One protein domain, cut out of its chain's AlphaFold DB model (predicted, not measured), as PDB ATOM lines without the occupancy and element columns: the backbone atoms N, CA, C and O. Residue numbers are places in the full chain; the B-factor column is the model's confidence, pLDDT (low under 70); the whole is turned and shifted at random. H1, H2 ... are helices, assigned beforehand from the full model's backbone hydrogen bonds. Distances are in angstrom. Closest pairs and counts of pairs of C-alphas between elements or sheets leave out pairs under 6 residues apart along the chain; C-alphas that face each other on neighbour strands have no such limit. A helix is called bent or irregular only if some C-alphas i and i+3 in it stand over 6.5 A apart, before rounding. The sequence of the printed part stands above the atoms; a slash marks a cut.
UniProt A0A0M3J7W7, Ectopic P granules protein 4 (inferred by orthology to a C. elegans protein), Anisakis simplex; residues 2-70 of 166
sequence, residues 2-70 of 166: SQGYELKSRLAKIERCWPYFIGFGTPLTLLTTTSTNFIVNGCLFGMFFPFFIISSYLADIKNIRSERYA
ATOM      1  N   SER A   2      -6.671  42.325  28.730       41.31
ATOM      2  CA  SER A   2      -5.627  42.000  27.749       41.31
ATOM      3  C   SER A   2      -4.634  41.004  28.354       41.31
ATOM      4  O   SER A   2      -4.182  41.163  29.487       41.31
ATOM      5  N   GLN A   3      -4.349  39.935  27.614       50.25
ATOM      6  CA  GLN A   3      -3.537  38.795  28.034       50.25
ATOM      7  C   GLN A   3      -2.119  39.215  28.461       50.25
ATOM      8  O   GLN A   3      -1.220  39.366  27.643       50.25
ATOM      9  N   GLY A   4      -1.878  39.301  29.772       57.28
ATOM     10  CA  GLY A   4      -0.541  39.501  30.355       57.28
ATOM     11  C   GLY A   4       0.406  38.294  30.234       57.28
ATOM     12  O   GLY A   4       1.490  38.300  30.818       57.28
ATOM     13  N   TYR A   5       0.003  37.244  29.511       54.97
ATOM     14  CA  TYR A   5       0.764  36.001  29.342       54.97
ATOM     15  C   TYR A   5       1.702  36.016  28.127       54.97
ATOM     16  O   TYR A   5       2.716  35.318  28.134       54.97
ATOM     17  N   GLU A   6       1.429  36.836  27.109       58.88
ATOM     18  CA  GLU A   6       2.207  36.810  25.863       58.88
ATOM     19  C   GLU A   6       3.619  37.402  26.039       58.88
ATOM     20  O   GLU A   6       4.597  36.896  25.486       58.88
ATOM     21  N   LEU A   7       3.757  38.408  26.908       58.31
ATOM     22  CA  LEU A   7       5.041  39.043  27.225       58.31
ATOM     23  C   LEU A   7       5.947  38.141  28.073       58.31
ATOM     24  O   LEU A   7       7.148  38.074  27.825       58.31
ATOM     25  N   LYS A   8       5.374  37.394  29.024       58.22
ATOM     26  CA  LYS A   8       6.127  36.432  29.849       58.22
ATOM     27  C   LYS A   8       6.672  35.277  29.008       58.22
ATOM     28  O   LYS A   8       7.798  34.849  29.215       58.22
ATOM     29  N   SER A   9       5.903  34.829  28.015       56.41
ATOM     30  CA  SER A   9       6.316  33.784  27.070       56.41
ATOM     31  C   SER A   9       7.434  34.253  26.123       56.41
ATOM     32  O   SER A   9       8.367  33.507  25.826       56.41
ATOM     33  N   ARG A  10       7.404  35.523  25.693       58.22
ATOM     34  CA  ARG A  10       8.492  36.132  24.907       58.22
ATOM     35  C   ARG A  10       9.762  36.355  25.728       58.22
ATOM     36  O   ARG A  10      10.853  36.119  25.217       58.22
ATOM     37  N   LEU A  11       9.627  36.734  26.997       60.69
ATOM     38  CA  LEU A  11      10.760  36.877  27.908       60.69
ATOM     39  C   LEU A  11      11.401  35.517  28.233       60.69
ATOM     40  O   LEU A  11      12.620  35.408  28.193       60.69
ATOM     41  N   ALA A  12      10.600  34.459  28.398       56.62
ATOM     42  CA  ALA A  12      11.090  33.088  28.569       56.62
ATOM     43  C   ALA A  12      11.884  32.564  27.349       56.62
ATOM     44  O   ALA A  12      12.815  31.774  27.502       56.62
ATOM     45  N   LYS A  13      11.563  33.022  26.126       54.59
ATOM     46  CA  LYS A  13      12.375  32.733  24.926       54.59
ATOM     47  C   LYS A  13      13.723  33.457  24.947       54.59
ATOM     48  O   LYS A  13      14.717  32.880  24.527       54.59
ATOM     49  N   ILE A  14      13.767  34.685  25.462       57.62
ATOM     50  CA  ILE A  14      15.010  35.454  25.626       57.62
ATOM     51  C   ILE A  14      15.874  34.859  26.744       57.62
ATOM     52  O   ILE A  14      17.078  34.730  26.557       57.62
ATOM     53  N   GLU A  15      15.268  34.408  27.848       55.50
ATOM     54  CA  GLU A  15      15.930  33.732  28.978       55.50
ATOM     55  C   GLU A  15      16.732  32.490  28.555       55.50
ATOM     56  O   GLU A  15      17.820  32.268  29.082       55.50
ATOM     57  N   ARG A  16      16.270  31.727  27.553       55.59
ATOM     58  CA  ARG A  16      17.026  30.586  26.997       55.59
ATOM     59  C   ARG A  16      18.183  30.972  26.068       55.59
ATOM     60  O   ARG A  16      19.070  30.154  25.857       55.59
ATOM     61  N   CYS A  17      18.208  32.191  25.531       55.31
ATOM     62  CA  CYS A  17      19.244  32.650  24.595       55.31
ATOM     63  C   CYS A  17      20.318  33.537  25.249       55.31
ATOM     64  O   CYS A  17      21.237  33.986  24.565       55.31
ATOM     65  N   TRP A  18      20.257  33.778  26.563       60.38
ATOM     66  CA  TRP A  18      21.284  34.538  27.290       60.38
ATOM     67  C   TRP A  18      22.726  34.042  27.130       60.38
ATOM     68  O   TRP A  18      23.592  34.902  26.949       60.38
ATOM     69  N   PRO A  19      23.034  32.726  27.116       61.56
ATOM     70  CA  PRO A  19      24.400  32.278  26.840       61.56
ATOM     71  C   PRO A  19      24.894  32.692  25.448       61.56
ATOM     72  O   PRO A  19      26.096  32.758  25.242       61.56
ATOM     73  N   TYR A  20      24.007  33.046  24.515       57.41
ATOM     74  CA  TYR A  20      24.380  33.559  23.197       57.41
ATOM     75  C   TYR A  20      24.788  35.045  23.247       57.41
ATOM     76  O   TYR A  20      25.784  35.440  22.641       57.41
ATOM     77  N   PHE A  21      24.067  35.868  24.022       58.19
ATOM     78  CA  PHE A  21      24.384  37.295  24.211       58.19
ATOM     79  C   PHE A  21      25.597  37.523  25.127       58.19
ATOM     80  O   PHE A  21      26.433  38.376  24.830       58.19
ATOM     81  N   ILE A  22      25.714  36.732  26.200       64.88
ATOM     82  CA  ILE A  22      26.888  36.705  27.091       64.88
ATOM     83  C   ILE A  22      28.055  35.946  26.467       64.88
ATOM     84  O   ILE A  22      29.202  36.232  26.790       64.88
ATOM     85  N   GLY A  23      27.778  34.989  25.584       67.00
ATOM     86  CA  GLY A  23      28.794  34.201  24.909       67.00
ATOM     87  C   GLY A  23      29.681  35.105  24.080       67.00
ATOM     88  O   GLY A  23      30.846  35.235  24.395       67.00
ATOM     89  N   PHE A  24      29.136  35.788  23.077       68.81
ATOM     90  CA  PHE A  24      29.963  36.427  22.051       68.81
ATOM     91  C   PHE A  24      30.314  37.901  22.316       68.81
ATOM     92  O   PHE A  24      31.450  38.321  22.111       68.81
ATOM     93  N   GLY A  25      29.346  38.708  22.760       76.19
ATOM     94  CA  GLY A  25      29.517  40.164  22.813       76.19
ATOM     95  C   GLY A  25      30.234  40.645  24.071       76.19
ATOM     96  O   GLY A  25      31.142  41.464  24.003       76.19
ATOM     97  N   THR A  26      29.850  40.121  25.229       81.38
ATOM     98  CA  THR A  26      30.311  40.622  26.533       81.38
ATOM     99  C   THR A  26      31.801  40.383  26.798       81.38
ATOM    100  O   THR A  26      32.466  41.323  27.234       81.38
ATOM    101  N   PRO A  27      32.375  39.201  26.501       79.75
ATOM    102  CA  PRO A  27      33.801  38.955  26.687       79.75
ATOM    103  C   PRO A  27      34.625  39.754  25.682       79.75
ATOM    104  O   PRO A  27      35.673  40.285  26.038       79.75
ATOM    105  N   LEU A  28      34.124  39.896  24.449       81.56
ATOM    106  CA  LEU A  28      34.753  40.705  23.409       81.56
ATOM    107  C   LEU A  28      34.789  42.186  23.807       81.56
ATOM    108  O   LEU A  28      35.827  42.834  23.670       81.56
ATOM    109  N   THR A  29      33.695  42.712  24.368       83.69
ATOM    110  CA  THR A  29      33.651  44.068  24.927       83.69
ATOM    111  C   THR A  29      34.619  44.211  26.096       83.69
ATOM    112  O   THR A  29      35.401  45.155  26.091       83.69
ATOM    113  N   LEU A  30      34.645  43.267  27.043       82.69
ATOM    114  CA  LEU A  30      35.566  43.325  28.183       82.69
ATOM    115  C   LEU A  30      37.033  43.368  27.727       82.69
ATOM    116  O   LEU A  30      37.792  44.238  28.159       82.69
ATOM    117  N   LEU A  31      37.414  42.482  26.799       79.31
ATOM    118  CA  LEU A  31      38.761  42.443  26.220       79.31
ATOM    119  C   LEU A  31      39.119  43.767  25.542       79.31
ATOM    120  O   LEU A  31      40.198  44.309  25.769       79.31
ATOM    121  N   THR A  32      38.190  44.311  24.757       78.88
ATOM    122  CA  THR A  32      38.385  45.567  24.019       78.88
ATOM    123  C   THR A  32      38.412  46.784  24.951       78.88
ATOM    124  O   THR A  32      38.994  47.802  24.612       78.88
ATOM    125  N   THR A  33      37.826  46.708  26.148       81.00
ATOM    126  CA  THR A  33      37.912  47.788  27.148       81.00
ATOM    127  C   THR A  33      39.152  47.710  28.039       81.00
ATOM    128  O   THR A  33      39.434  48.660  28.762       81.00
ATOM    129  N   THR A  34      39.901  46.600  28.007       74.81
ATOM    130  CA  THR A  34      41.060  46.395  28.894       74.81
ATOM    131  C   THR A  34      42.314  47.124  28.397       74.81
ATOM    132  O   THR A  34      43.177  47.472  29.199       74.81
ATOM    133  N   SER A  35      42.431  47.396  27.091       73.12
ATOM    134  CA  SER A  35      43.575  48.141  26.551       73.12
ATOM    135  C   SER A  35      43.286  49.642  26.492       73.12
ATOM    136  O   SER A  35      42.232  50.073  26.029       73.12
ATOM    137  N   THR A  36      44.255  50.459  26.901       75.31
ATOM    138  CA  THR A  36      44.204  51.931  26.812       75.31
ATOM    139  C   THR A  36      44.454  52.459  25.395       75.31
ATOM    140  O   THR A  36      44.175  53.621  25.109       75.31
ATOM    141  N   ASN A  37      44.952  51.615  24.486       83.00
ATOM    142  CA  ASN A  37      45.319  51.998  23.125       83.00
ATOM    143  C   ASN A  37      44.200  51.682  22.120       83.00
ATOM    144  O   ASN A  37      43.887  50.519  21.869       83.00
ATOM    145  N   PHE A  38      43.665  52.716  21.463       83.88
ATOM    146  CA  PHE A  38      42.575  52.591  20.483       83.88
ATOM    147  C   PHE A  38      42.919  51.673  19.294       83.88
ATOM    148  O   PHE A  38      42.106  50.840  18.898       83.88
ATOM    149  N   ILE A  39      44.147  51.765  18.766       89.06
ATOM    150  CA  ILE A  39      44.622  50.904  17.669       89.06
ATOM    151  C   ILE A  39      44.679  49.432  18.102       89.06
ATOM    152  O   ILE A  39      44.273  48.543  17.354       89.06
ATOM    153  N   VAL A  40      45.145  49.169  19.326       86.69
ATOM    154  CA  VAL A  40      45.237  47.808  19.873       86.69
ATOM    155  C   VAL A  40      43.839  47.226  20.073       86.69
ATOM    156  O   VAL A  40      43.604  46.083  19.702       86.69
ATOM    157  N   ASN A  41      42.887  48.027  20.552       87.19
ATOM    158  CA  ASN A  41      41.485  47.627  20.687       87.19
ATOM    159  C   ASN A  41      40.836  47.277  19.343       87.19
ATOM    160  O   ASN A  41      40.151  46.262  19.246       87.19
ATOM    161  N   GLY A  42      41.099  48.056  18.289       87.50
ATOM    162  CA  GLY A  42      40.634  47.735  16.935       87.50
ATOM    163  C   GLY A  42      41.232  46.432  16.388       87.50
ATOM    164  O   GLY A  42      40.521  45.623  15.795       87.50
ATOM    165  N   CYS A  43      42.523  46.189  16.636       87.56
ATOM    166  CA  CYS A  43      43.199  44.952  16.235       87.56
ATOM    167  C   CYS A  43      42.681  43.725  17.008       87.56
ATOM    168  O   CYS A  43      42.399  42.688  16.408       87.56
ATOM    169  N   LEU A  44      42.486  43.856  18.325       86.81
ATOM    170  CA  LEU A  44      41.874  42.830  19.170       86.81
ATOM    171  C   LEU A  44      40.454  42.522  18.699       86.81
ATOM    172  O   LEU A  44      40.122  41.360  18.497       86.81
ATOM    173  N   PHE A  45      39.636  43.542  18.436       86.19
ATOM    174  CA  PHE A  45      38.309  43.339  17.867       86.19
ATOM    175  C   PHE A  45      38.384  42.565  16.541       86.19
ATOM    176  O   PHE A  45      37.666  41.585  16.372       86.19
ATOM    177  N   GLY A  46      39.310  42.920  15.644       88.75
ATOM    178  CA  GLY A  46      39.501  42.236  14.361       88.75
ATOM    179  C   GLY A  46      39.955  40.772  14.462       88.75
ATOM    180  O   GLY A  46      39.510  39.953  13.664       88.75
ATOM    181  N   MET A  47      40.801  40.417  15.436       88.50
ATOM    182  CA  MET A  47      41.251  39.030  15.644       88.50
ATOM    183  C   MET A  47      40.251  38.190  16.442       88.50
ATOM    184  O   MET A  47      39.998  37.031  16.112       88.50
ATOM    185  N   PHE A  48      39.667  38.765  17.491       85.19
ATOM    186  CA  PHE A  48      38.758  38.041  18.366       85.19
ATOM    187  C   PHE A  48      37.363  37.917  17.767       85.19
ATOM    188  O   PHE A  48      36.723  36.907  18.010       85.19
ATOM    189  N   PHE A  49      36.906  38.847  16.926       84.62
ATOM    190  CA  PHE A  49      35.622  38.717  16.233       84.62
ATOM    191  C   PHE A  49      35.471  37.374  15.481       84.62
ATOM    192  O   PHE A  49      34.573  36.606  15.829       84.62
ATOM    193  N   PRO A  50      36.342  37.001  14.519       86.88
ATOM    194  CA  PRO A  50      36.223  35.724  13.813       86.88
ATOM    195  C   PRO A  50      36.458  34.519  14.732       86.88
ATOM    196  O   PRO A  50      35.740  33.524  14.636       86.88
ATOM    197  N   PHE A  51      37.414  34.611  15.661       85.69
ATOM    198  CA  PHE A  51      37.705  33.536  16.612       85.69
ATOM    199  C   PHE A  51      36.505  33.227  17.511       85.69
ATOM    200  O   PHE A  51      36.170  32.066  17.737       85.69
ATOM    201  N   PHE A  52      35.828  34.261  18.000       82.62
ATOM    202  CA  PHE A  52      34.720  34.125  18.930       82.62
ATOM    203  C   PHE A  52      33.451  33.630  18.219       82.62
ATOM    204  O   PHE A  52      32.720  32.822  18.792       82.62
ATOM    205  N   ILE A  53      33.226  34.002  16.948       84.44
ATOM    206  CA  ILE A  53      32.159  33.411  16.118       84.44
ATOM    207  C   ILE A  53      32.383  31.900  15.957       84.44
ATOM    208  O   ILE A  53      31.472  31.111  16.207       84.44
ATOM    209  N   ILE A  54      33.603  31.483  15.601       86.81
ATOM    210  CA  ILE A  54      33.955  30.066  15.415       86.81
ATOM    211  C   ILE A  54      33.860  29.307  16.743       86.81
ATOM    212  O   ILE A  54      33.232  28.254  16.814       86.81
ATOM    213  N   SER A  55      34.426  29.857  17.818       82.38
ATOM    214  CA  SER A  55      34.383  29.266  19.158       82.38
ATOM    215  C   SER A  55      32.946  29.064  19.643       82.38
ATOM    216  O   SER A  55      32.609  27.981  20.117       82.38
ATOM    217  N   SER A  56      32.074  30.058  19.441       76.31
ATOM    218  CA  SER A  56      30.656  29.968  19.810       76.31
ATOM    219  C   SER A  56      29.927  28.909  18.988       76.31
ATOM    220  O   SER A  56      29.166  28.126  19.546       76.31
ATOM    221  N   TYR A  57      30.204  28.823  17.684       80.38
ATOM    222  CA  TYR A  57      29.632  27.797  16.813       80.38
ATOM    223  C   TYR A  57      30.041  26.375  17.240       80.38
ATOM    224  O   TYR A  57      29.205  25.477  17.323       80.38
ATOM    225  N   LEU A  58      31.317  26.160  17.587       79.12
ATOM    226  CA  LEU A  58      31.786  24.868  18.099       79.12
ATOM    227  C   LEU A  58      31.240  24.561  19.499       79.12
ATOM    228  O   LEU A  58      30.956  23.401  19.805       79.12
ATOM    229  N   ALA A  59      31.124  25.576  20.355       71.25
ATOM    230  CA  ALA A  59      30.584  25.444  21.701       71.25
ATOM    231  C   ALA A  59      29.090  25.113  21.681       71.25
ATOM    232  O   ALA A  59      28.671  24.275  22.468       71.25
ATOM    233  N   ASP A  60      28.315  25.692  20.763       71.19
ATOM    234  CA  ASP A  60      26.896  25.384  20.570       71.19
ATOM    235  C   ASP A  60      26.701  23.930  20.114       71.19
ATOM    236  O   ASP A  60      25.960  23.169  20.731       71.19
ATOM    237  N   ILE A  61      27.486  23.471  19.132       67.19
ATOM    238  CA  ILE A  61      27.480  22.063  18.692       67.19
ATOM    239  C   ILE A  61      27.876  21.117  19.834       67.19
ATOM    240  O   ILE A  61      27.292  20.040  19.999       67.19
ATOM    241  N   LYS A  62      28.878  21.502  20.633       62.53
ATOM    242  CA  LYS A  62      29.265  20.750  21.829       62.53
ATOM    243  C   LYS A  62      28.176  20.781  22.886       62.53
ATOM    244  O   LYS A  62      27.961  19.742  23.487       62.53
ATOM    245  N   ASN A  63      27.485  21.899  23.089       62.44
ATOM    246  CA  ASN A  63      26.388  22.034  24.040       62.44
ATOM    247  C   ASN A  63      25.223  21.127  23.634       62.44
ATOM    248  O   ASN A  63      24.843  20.290  24.431       62.44
ATOM    249  N   ILE A  64      24.790  21.136  22.369       62.19
ATOM    250  CA  ILE A  64      23.734  20.244  21.846       62.19
ATOM    251  C   ILE A  64      24.091  18.759  22.043       62.19
ATOM    252  O   ILE A  64      23.243  17.929  22.378       62.19
ATOM    253  N   ARG A  65      25.363  18.388  21.840       61.50
ATOM    254  CA  ARG A  65      25.833  17.009  22.067       61.50
ATOM    255  C   ARG A  65      26.006  16.698  23.558       61.50
ATOM    256  O   ARG A  65      25.778  15.565  23.976       61.50
ATOM    257  N   SER A  66      26.396  17.699  24.337       54.38
ATOM    258  CA  SER A  66      26.597  17.640  25.778       54.38
ATOM    259  C   SER A  66      25.281  17.680  26.535       54.38
ATOM    260  O   SER A  66      25.249  17.116  27.606       54.38
ATOM    261  N   GLU A  67      24.186  18.239  26.022       54.53
ATOM    262  CA  GLU A  67      22.864  18.271  26.668       54.53
ATOM    263  C   GLU A  67      22.322  16.845  26.885       54.53
ATOM    264  O   GLU A  67      21.594  16.589  27.838       54.53
ATOM    265  N   ARG A  68      22.783  15.863  26.085       54.19
ATOM    266  CA  ARG A  68      22.548  14.426  26.336       54.19
ATOM    267  C   ARG A  68      23.338  13.841  27.524       54.19
ATOM    268  O   ARG A  68      23.051  12.717  27.919       54.19
ATOM    269  N   TYR A  69      24.313  14.567  28.071       49.16
ATOM    270  CA  TYR A  69      25.196  14.169  29.185       49.16
ATOM    271  C   TYR A  69      25.315  15.220  30.315       49.16
ATOM    272  O   TYR A  69      25.830  14.912  31.382       49.16
ATOM    273  N   ALA A  70      24.833  16.447  30.118       50.44
ATOM    274  CA  ALA A  70      25.030  17.608  30.983       50.44
ATOM    275  C   ALA A  70      23.748  17.951  31.734       50.44
ATOM    276  O   ALA A  70      23.261  19.079  31.696       50.44
TER     277      ALA A  70
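What this domain is: This is residues 2 to 70 of the 166 residues of the protein "Ectopic P granules protein 4 (inferred by orthology to a C. elegans protein)" of Anisakis simplex (UniProt A0A0M3J7W7). A first helix, H1, sticks out as an arm from the start of a helical hairpin of H2 and the longer H3, whose free end, residues 61 to 66, also sticks out. The 69 printed residues hold three named helices, H1, H2, H3, and no named strand: all helix. The whole is flat, 51 by 36 by 15 A, and only just extended, close to loose, with a radius of gyration of the C-alphas of 16.7 A.

Where its parts are: H1, residues 5 to 15, begins at C-alpha 5 (0.764, 36.001, 29.342) and measures 15.3 A. H2, residues 18 to 34, measures 23.1 A, has a kink of 26 degrees near residue 25, and is only just irregular: C-alphas 23 and 26 are 6.8 A apart. H3, residues 38 to 66, measures 38.8 A, has a kink of 34 degrees near residue 49, and ends at C-alpha 66 (26.597, 17.640, 25.778).

How they stand to each other: H1 and H2 meet only through their link; H1 and H3 are apart. H2 and H3, a hairpin, touch, their closest C-alphas, of Thr 32 and Asn 41, 5.0 A apart, at a shallow tilt of 24 degrees, opposite ways. Every O i to N i+4 pair is within hydrogen-bond range in H1, 9 of 13 in H2 and 23 of 25 in H3.

The domain as a whole: The C-alphas farthest apart, of Ser 2 and Asn 37, are 52.1 A apart. The printed part has no cut, and both links are tight. Residues 2 to 24 and 61 to 70 have pLDDT under 70.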